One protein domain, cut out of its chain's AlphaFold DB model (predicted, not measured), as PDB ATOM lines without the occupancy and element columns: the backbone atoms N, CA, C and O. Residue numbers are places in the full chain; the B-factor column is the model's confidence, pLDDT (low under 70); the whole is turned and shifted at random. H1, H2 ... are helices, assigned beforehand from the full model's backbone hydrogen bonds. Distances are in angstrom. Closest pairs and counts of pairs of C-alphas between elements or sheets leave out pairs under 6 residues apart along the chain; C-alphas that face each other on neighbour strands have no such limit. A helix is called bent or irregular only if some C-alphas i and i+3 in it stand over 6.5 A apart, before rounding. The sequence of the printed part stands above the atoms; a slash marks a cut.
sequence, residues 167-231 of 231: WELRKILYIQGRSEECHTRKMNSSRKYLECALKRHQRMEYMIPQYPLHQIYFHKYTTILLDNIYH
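AT A GLANCE: This is residues 167 to 231 of the 231 residues of the protein "uncharacterized protein LOC117565053" of Drosophila albomicans (UniProt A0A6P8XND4). Two long helices, H3 and H4, meet near their ends in a corner like an L; H4 is a bare arm that sticks out with residues 210 to 231, while the short H1 packs at a steep tilt on residues 200 to 207 of H3. The printed part has 65 residues with four named helices, H1 H2 H3 H4 along the chain, and no named strand; the class is all helix. The whole is extended, with a radius of gyration of the C-alphas of 17.8 A, and flat, spanning 59 by 31 by 14 A.

IN THESE COORDINATES: Find C-alpha 190 at (290.965, 388.900, 404.573); from there H3, residues 190 to 207, runs 26.3 A to C-alpha 207 at (297.880, 365.439, 394.948). It is neither bent nor irregular, but only just: C-alphas 203 and 206 are 6.5 A apart. H4, residues 211 to 227, runs 25.4 A to C-alpha 227 at (267.835, 358.948, 382.586). Look back to H1, residues 167 to 177, 14.7 A long, and H2, residues 179 to 182, only just irregular, with its first and last C-alphas 6.53 A apart.

HOW THE PARTS SIT: Start from H3. With residues 200 to 207 alone it touches H1, closest at the C-alphas of Met 204 and Gly 177, 6.6 A apart; the two run opposite ways at a steep tilt of 53 degrees. With residues 193 to 197 alone it only just touches H2, with 3 pairs of C-alphas within 8 A, the closest those of Cys 196 and Cys 182, 5.8 A. H1 and H2 meet only through their link. H3 and H4 are close but not clearly touching, about perpendicular at 86 degrees, and their closest C-alphas, of Glu 205 and Tyr 211, are 6.7 A apart. H4 is apart from H1 and H2. In H1 each O i to N i+4 pair is within hydrogen-bond range, in H3 12 of 14 and in H4 12 of 13; H2 is too short for such a pair, and its one O i to N i+3 pair is not within range.

THE WHOLE: The C-alphas farthest apart, of Arg 185 and His 231, are 58.8 A apart. The printed part has no cut; the links H1 to H2 and H3 to H4 are tight, and H2 to H3 is short. Look at the B-factor column: the mean pLDDT of the printed part is 70.6, with residue 179 and residues 209 to 231 under 70.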
ATOM      1  N   TRP A 167     298.470 359.834 407.204       75.44
ATOM      2  CA  TRP A 167     299.428 360.753 407.816       75.44
ATOM      3  C   TRP A 167     300.486 361.217 406.823       75.44
ATOM      4  O   TRP A 167     300.720 362.416 406.709       75.44
ATOM      5  N   GLU A 168     301.033 360.289 406.036       80.00
ATOM      6  CA  GLU A 168     302.016 360.611 405.001       80.00
ATOM      7  C   GLU A 168     301.437 361.540 403.937       80.00
ATOM      8  O   GLU A 168     302.046 362.555 403.621       80.00
ATOM      9  N   LEU A 169     300.211 361.282 403.466       79.62
ATOM     10  CA  LEU A 169     299.531 362.193 402.543       79.62
ATOM     11  C   LEU A 169     299.380 363.586 403.160       79.62
ATOM     12  O   LEU A 169     299.727 364.571 402.526       79.62
ATOM     13  N   ARG A 170     298.905 363.692 404.408       77.12
ATOM     14  CA  ARG A 170     298.761 364.998 405.075       77.12
ATOM     15  C   ARG A 170     300.097 365.716 405.246       77.12
ATOM     16  O   ARG A 170     300.145 366.928 405.068       77.12
ATOM     17  N   LYS A 171     301.165 364.988 405.566       82.06
ATOM     18  CA  LYS A 171     302.522 365.530 405.672       82.06
ATOM     19  C   LYS A 171     303.018 366.041 404.319       82.06
ATOM     20  O   LYS A 171     303.529 367.153 404.247       82.06
ATOM     21  N   ILE A 172     302.813 365.272 403.252       82.56
ATOM     22  CA  ILE A 172     303.154 365.658 401.879       82.56
ATOM     23  C   ILE A 172     302.354 366.896 401.461       82.56
ATOM     24  O   ILE A 172     302.947 367.874 401.019       82.56
ATOM     25  N   LEU A 173     301.039 366.915 401.700       79.25
ATOM     26  CA  LEU A 173     300.176 368.066 401.421       79.25
ATOM     27  C   LEU A 173     300.590 369.313 402.216       79.25
ATOM     28  O   LEU A 173     300.502 370.428 401.712       79.25
ATOM     29  N   TYR A 174     301.049 369.141 403.456       77.62
ATOM     30  CA  TYR A 174     301.557 370.242 404.273       77.62
ATOM     31  C   TYR A 174     302.863 370.814 403.699       77.62
ATOM     32  O   TYR A 174     302.957 372.021 403.474       77.62
ATOM     33  N   ILE A 175     303.835 369.945 403.398       80.56
ATOM     34  CA  ILE A 175     305.143 370.330 402.850       80.56
ATOM     35  C   ILE A 175     304.985 370.966 401.466       80.56
ATOM     36  O   ILE A 175     305.461 372.075 401.238       80.56
ATOM     37  N   GLN A 176     304.298 370.283 400.548       80.38
ATOM     38  CA  GLN A 176     304.120 370.741 399.169       80.38
ATOM     39  C   GLN A 176     303.138 371.901 399.068       80.38
ATOM     40  O   GLN A 176     303.272 372.744 398.187       80.38
ATOM     41  N   GLY A 177     302.184 371.982 399.992       74.06
ATOM     42  CA  GLY A 177     301.259 373.092 400.033       74.06
ATOM     43  C   GLY A 177     301.958 374.411 400.350       74.06
ATOM     44  O   GLY A 177     301.567 375.420 399.784       74.06
ATOM     45  N   ARG A 178     302.945 374.442 401.260       77.50
ATOM     46  CA  ARG A 178     303.604 375.675 401.757       77.50
ATOM     47  C   ARG A 178     302.610 376.672 402.380       77.50
ATOM     48  O   ARG A 178     302.354 377.733 401.822       77.50
ATOM     49  N   SER A 179     301.944 376.311 403.491       67.75
ATOM     50  CA  SER A 179     300.818 377.081 404.117       67.75
ATOM     51  C   SER A 179     301.132 378.548 404.362       67.75
ATOM     52  O   SER A 179     300.263 379.410 404.251       67.75
ATOM     53  N   GLU A 180     302.405 378.812 404.607       73.44
ATOM     54  CA  GLU A 180     302.929 380.123 404.950       73.44
ATOM     55  C   GLU A 180     302.979 381.097 403.759       73.44
ATOM     56  O   GLU A 180     303.069 382.302 403.968       73.44
ATOM     57  N   GLU A 181     302.868 380.627 402.507       78.62
ATOM     58  CA  GLU A 181     302.910 381.503 401.319       78.62
ATOM     59  C   GLU A 181     301.757 382.514 401.266       78.62
ATOM     60  O   GLU A 181     301.933 383.631 400.780       78.62
ATOM     61  N   CYS A 182     300.582 382.148 401.786       79.19
ATOM     62  CA  CYS A 182     299.437 383.057 401.863       79.19
ATOM     63  C   CYS A 182     299.473 383.945 403.123       79.19
ATOM     64  O   CYS A 182     298.731 384.920 403.212       79.19
ATOM     65  N   HIS A 183     300.354 383.664 404.086       81.06
ATOM     66  CA  HIS A 183     300.543 384.473 405.293       81.06
ATOM     67  C   HIS A 183     301.700 385.461 405.114       81.06
ATOM     68  O   HIS A 183     302.724 385.406 405.791       81.06
ATOM     69  N   THR A 184     301.534 386.414 404.195       83.50
ATOM     70  CA  THR A 184     302.510 387.496 403.999       83.50
ATOM     71  C   THR A 184     302.001 388.817 404.563       83.50
ATOM     72  O   THR A 184     300.811 389.115 404.501       83.50
ATOM     73  N   ARG A 185     302.923 389.682 405.013       82.25
ATOM     74  CA  ARG A 185     302.622 391.067 405.447       82.25
ATOM     75  C   ARG A 185     301.992 391.946 404.353       82.25
ATOM     76  O   ARG A 185     301.627 393.080 404.617       82.25
ATOM     77  N   LYS A 186     301.926 391.459 403.110       78.50
ATOM     78  CA  LYS A 186     301.299 392.145 401.972       78.50
ATOM     79  C   LYS A 186     299.816 391.773 401.820       78.50
ATOM     80  O   LYS A 186     299.075 392.479 401.138       78.50
ATOM     81  N   MET A 187     299.362 390.687 402.452       77.31
ATOM     82  CA  MET A 187     297.974 390.216 402.428       77.31
ATOM     83  C   MET A 187     297.206 390.725 403.656       77.31
ATOM     84  O   MET A 187     296.741 389.952 404.484       77.31
ATOM     85  N   ASN A 188     297.057 392.047 403.763       79.00
ATOM     86  CA  ASN A 188     296.357 392.686 404.891       79.00
ATOM     87  C   ASN A 188     294.829 392.540 404.812       79.00
ATOM     88  O   ASN A 188     294.128 392.713 405.802       79.00
ATOM     89  N   SER A 189     294.303 392.234 403.624       86.31
ATOM     90  CA  SER A 189     292.874 392.013 403.407       86.31
ATOM     91  C   SER A 189     292.538 390.533 403.562       86.31
ATOM     92  O   SER A 189     293.121 389.686 402.877       86.31
ATOM     93  N   SER A 190     291.534 390.241 404.392       84.25
ATOM     94  CA  SER A 190     290.965 388.900 404.573       84.25
ATOM     95  C   SER A 190     290.572 388.249 403.244       84.25
ATOM     96  O   SER A 190     290.823 387.065 403.036       84.25
ATOM     97  N   ARG A 191     290.042 389.032 402.297       87.75
ATOM     98  CA  ARG A 191     289.682 388.555 400.958       87.75
ATOM     99  C   ARG A 191     290.891 388.027 400.185       87.75
ATOM    100  O   ARG A 191     290.831 386.925 399.652       87.75
ATOM    101  N   LYS A 192     291.995 388.780 400.147       83.56
ATOM    102  CA  LYS A 192     293.218 388.376 399.425       83.56
ATOM    103  C   LYS A 192     293.821 387.102 400.015       83.56
ATOM    104  O   LYS A 192     294.278 386.237 399.271       83.56
ATOM    105  N   TYR A 193     293.771 386.975 401.339       86.88
ATOM    106  CA  TYR A 193     294.166 385.753 402.030       86.88
ATOM    107  C   TYR A 193     293.288 384.560 401.618       86.88
ATOM    108  O   TYR A 193     293.814 383.529 401.203       86.88
ATOM    109  N   LEU A 194     291.960 384.710 401.668       88.44
ATOM    110  CA  LEU A 194     291.020 383.641 401.313       88.44
ATOM    111  C   LEU A 194     291.147 383.220 399.844       88.44
ATOM    112  O   LEU A 194     291.150 382.029 399.552       88.44
ATOM    113  N   GLU A 195     291.306 384.170 398.922       88.31
ATOM    114  CA  GLU A 195     291.528 383.878 397.502       88.31
ATOM    115  C   GLU A 195     292.845 383.124 397.267       88.31
ATOM    116  O   GLU A 195     292.880 382.177 396.477       88.31
ATOM    117  N   CYS A 196     293.920 383.504 397.968       85.88
ATOM    118  CA  CYS A 196     295.191 382.781 397.924       85.88
ATOM    119  C   CYS A 196     295.029 381.349 398.447       85.88
ATOM    120  O   CYS A 196     295.414 380.395 397.767       85.88
ATOM    121  N   ALA A 197     294.402 381.193 399.616       86.12
ATOM    122  CA  ALA A 197     294.166 379.897 400.237       86.12
ATOM    123  C   ALA A 197     293.308 378.987 399.344       86.12
ATOM    124  O   ALA A 197     293.656 377.824 399.151       86.12
ATOM    125  N   LEU A 198     292.243 379.521 398.734       84.56
ATOM    126  CA  LEU A 198     291.372 378.795 397.805       84.56
ATOM    127  C   LEU A 198     292.124 378.307 396.567       84.56
ATOM    128  O   LEU A 198     292.107 377.112 396.285       84.56
ATOM    129  N   LYS A 199     292.831 379.195 395.856       83.19
ATOM    130  CA  LYS A 199     293.603 378.819 394.655       83.19
ATOM    131  C   LYS A 199     294.663 377.771 394.969       83.19
ATOM    132  O   LYS A 199     294.924 376.872 394.174       83.19
ATOM    133  N   ARG A 200     295.282 377.884 396.140       83.38
ATOM    134  CA  ARG A 200     296.266 376.919 396.612       83.38
ATOM    135  C   ARG A 200     295.616 375.585 396.974       83.38
ATOM    136  O   ARG A 200     296.140 374.560 396.565       83.38
ATOM    137  N   HIS A 201     294.471 375.564 397.655       82.88
ATOM    138  CA  HIS A 201     293.735 374.321 397.900       82.88
ATOM    139  C   HIS A 201     293.328 373.637 396.593       82.88
ATOM    140  O   HIS A 201     293.619 372.457 396.446       82.88
ATOM    141  N   GLN A 202     292.807 374.387 395.619       80.69
ATOM    142  CA  GLN A 202     292.464 373.875 394.286       80.69
ATOM    143  C   GLN A 202     293.666 373.261 393.561       80.69
ATOM    144  O   GLN A 202     293.556 372.204 392.953       80.69
ATOM    145  N   ARG A 203     294.853 373.875 393.654       77.62
ATOM    146  CA  ARG A 203     296.078 373.255 393.126       77.62
ATOM    147  C   ARG A 203     296.446 371.996 393.897       77.62
ATOM    148  O   ARG A 203     296.891 371.046 393.295       77.62
ATOM    149  N   MET A 204     296.249 371.932 395.204       78.19
ATOM    150  CA  MET A 204     296.603 370.738 395.978       78.19
ATOM    151  C   MET A 204     295.644 369.557 395.757       78.19
ATOM    152  O   MET A 204     295.982 368.430 396.117       78.19
ATOM    153  N   GLU A 205     294.482 369.781 395.138       73.69
ATOM    154  CA  GLU A 205     293.499 368.732 394.845       73.69
ATOM    155  C   GLU A 205     294.068 367.613 393.957       73.69
ATOM    156  O   GLU A 205     293.723 366.451 394.171       73.69
ATOM    157  N   TYR A 206     294.998 367.908 393.034       71.50
ATOM    158  CA  TYR A 206     295.604 366.866 392.184       71.50
ATOM    159  C   TYR A 206     296.494 365.887 392.959       71.50
ATOM    160  O   TYR A 206     296.730 364.772 392.498       71.50
ATOM    161  N   MET A 207     297.011 366.287 394.125       72.81
ATOM    162  CA  MET A 207     297.880 365.439 394.948       72.81
ATOM    163  C   MET A 207     297.092 364.431 395.781       72.81
ATOM    164  O   MET A 207     297.667 363.502 396.349       72.81
ATOM    165  N   ILE A 208     295.776 364.616 395.889       77.94
ATOM    166  CA  ILE A 208     294.911 363.700 396.612       77.94
ATOM    167  C   ILE A 208     294.606 362.520 395.675       77.94
ATOM    168  O   ILE A 208     293.978 362.709 394.628       77.94
ATOM    169  N   PRO A 209     295.023 361.288 396.021       66.00
ATOM    170  CA  PRO A 209     294.792 360.134 395.164       66.00
ATOM    171  C   PRO A 209     293.290 359.944 394.926       66.00
ATOM    172  O   PRO A 209     292.494 360.016 395.861       66.00
ATOM    173  N   GLN A 210     292.918 359.694 393.666       64.88
ATOM    174  CA  GLN A 210     291.538 359.452 393.216       64.88
ATOM    175  C   GLN A 210     290.566 360.636 393.373       64.88
ATOM    176  O   GLN A 210     289.385 360.484 393.072       64.88
ATOM    177  N   TYR A 211     291.031 361.829 393.753       65.06
ATOM    178  CA  TYR A 211     290.160 362.999 393.898       65.06
ATOM    179  C   TYR A 211     289.436 363.396 392.594       65.06
ATOM    180  O   TYR A 211     288.214 363.563 392.637       65.06
ATOM    181  N   PRO A 212     290.097 363.419 391.415       59.19
ATOM    182  CA  PRO A 212     289.397 363.643 390.145       59.19
ATOM    183  C   PRO A 212     288.435 362.498 389.788       59.19
ATOM    184  O   PRO A 212     287.350 362.723 389.260       59.19
ATOM    185  N   LEU A 213     288.803 361.255 390.114       56.94
ATOM    186  CA  LEU A 213     287.985 360.072 389.821       56.94
ATOM    187  C   LEU A 213     286.712 360.026 390.669       56.94
ATOM    188  O   LEU A 213     285.676 359.587 390.176       56.94
ATOM    189  N   HIS A 214     286.754 360.526 391.907       59.22
ATOM    190  CA  HIS A 214     285.560 360.675 392.736       59.22
ATOM    191  C   HIS A 214     284.546 361.624 392.089       59.22
ATOM    192  O   HIS A 214     283.360 361.306 392.074       59.22
ATOM    193  N   GLN A 215     284.990 362.731 391.485       58.25
ATOM    194  CA  GLN A 215     284.099 363.665 390.780       58.25
ATOM    195  C   GLN A 215     283.448 363.015 389.545       58.25
ATOM    196  O   GLN A 215     282.251 363.180 389.312       58.25
ATOM    197  N   ILE A 216     284.210 362.212 388.792       56.16
ATOM    198  CA  ILE A 216     283.720 361.514 387.590       56.16
ATOM    199  C   ILE A 216     282.739 360.392 387.950       56.16
ATOM    200  O   ILE A 216     281.747 360.194 387.245       56.16
ATOM    201  N   TYR A 217     282.989 359.666 389.046       48.75
ATOM    202  CA  TYR A 217     282.080 358.626 389.528       48.75
ATOM    203  C   TYR A 217     280.708 359.240 389.816       48.75
ATOM    204  O   TYR A 217     279.724 358.810 389.223       48.75
ATOM    205  N   PHE A 218     280.641 360.325 390.600       49.97
ATOM    206  CA  PHE A 218     279.378 361.031 390.845       49.97
ATOM    207  C   PHE A 218     278.679 361.466 389.551       49.97
ATOM    208  O   PHE A 218     277.466 361.299 389.458       49.97
ATOM    209  N   HIS A 219     279.416 361.925 388.534       48.44
ATOM    210  CA  HIS A 219     278.818 362.338 387.265       48.44
ATOM    211  C   HIS A 219     278.106 361.186 386.532       48.44
ATOM    212  O   HIS A 219     276.938 361.333 386.167       48.44
ATOM    213  N   LYS A 220     278.747 360.013 386.403       48.22
ATOM    214  CA  LYS A 220     278.136 358.833 385.757       48.22
ATOM    215  C   LYS A 220     276.883 358.338 386.479       48.22
ATOM    216  O   LYS A 220     275.923 357.950 385.825       48.22
ATOM    217  N   TYR A 221     276.863 358.352 387.813       49.75
ATOM    218  CA  TYR A 221     275.661 357.944 388.551       49.75
ATOM    219  C   TYR A 221     274.557 358.995 388.481       49.75
ATOM    220  O   TYR A 221     273.393 358.622 388.423       49.75
ATOM    221  N   THR A 222     274.886 360.291 388.434       49.06
ATOM    222  CA  THR A 222     273.864 361.332 388.249       49.06
ATOM    223  C   THR A 222     273.205 361.273 386.877       49.06
ATOM    224  O   THR A 222     271.993 361.417 386.813       49.06
ATOM    225  N   THR A 223     273.949 361.008 385.798       50.00
ATOM    226  CA  THR A 223     273.353 360.879 384.457       50.00
ATOM    227  C   THR A 223     272.458 359.647 384.374       50.00
ATOM    228  O   THR A 223     271.299 359.768 384.008       50.00
ATOM    229  N   ILE A 224     272.930 358.495 384.864       51.22
ATOM    230  CA  ILE A 224     272.138 357.254 384.896       51.22
ATOM    231  C   ILE A 224     270.884 357.403 385.777       51.22
ATOM    232  O   ILE A 224     269.835 356.849 385.460       51.22
ATOM    233  N   LEU A 225     270.957 358.133 386.893       48.81
ATOM    234  CA  LEU A 225     269.788 358.376 387.745       48.81
ATOM    235  C   LEU A 225     268.792 359.352 387.115       48.81
ATOM    236  O   LEU A 225     267.598 359.178 387.320       48.81
ATOM    237  N   LEU A 226     269.255 360.349 386.359       51.34
ATOM    238  CA  LEU A 226     268.372 361.262 385.633       51.34
ATOM    239  C   LEU A 226     267.678 360.539 384.471       51.34
ATOM    240  O   LEU A 226     266.465 360.655 384.343       51.34
ATOM    241  N   ASP A 227     268.396 359.707 383.714       49.50
ATOM    242  CA  ASP A 227     267.835 358.948 382.586       49.50
ATOM    243  C   ASP A 227     266.740 357.950 383.019       49.50
ATOM    244  O   ASP A 227     265.804 357.689 382.270       49.50
ATOM    245  N   ASN A 228     266.802 357.441 384.255       49.78
ATOM    246  CA  ASN A 228     265.793 356.537 384.829       49.78
ATOM    247  C   ASN A 228     264.604 357.250 385.507       49.78
ATOM    248  O   ASN A 228     263.697 356.579 385.988       49.78
ATOM    249  N   ILE A 229     264.618 358.583 385.613       51.81
ATOM    250  CA  ILE A 229     263.501 359.375 386.164       51.81
ATOM    251  C   ILE A 229     262.612 359.937 385.039       51.81
ATOM    252  O   ILE A 229     261.459 360.283 385.284       51.81
ATOM    253  N   TYR A 230     263.132 360.018 383.810       44.47
ATOM    254  CA  TYR A 230     262.423 360.538 382.633       44.47
ATOM    255  C   TYR A 230     261.816 359.450 381.722       44.47
ATOM    256  O   TYR A 230     261.359 359.767 380.623       44.47
ATOM    257  N   HIS A 231     261.763 358.200 382.190       41.59
ATOM    258  CA  HIS A 231     261.012 357.086 381.598       41.59
ATOM    259  C   HIS A 231     260.007 356.538 382.611       41.59
ATOM    260  O   HIS A 231     258.914 356.124 382.163       41.59
TER     261      HIS A 231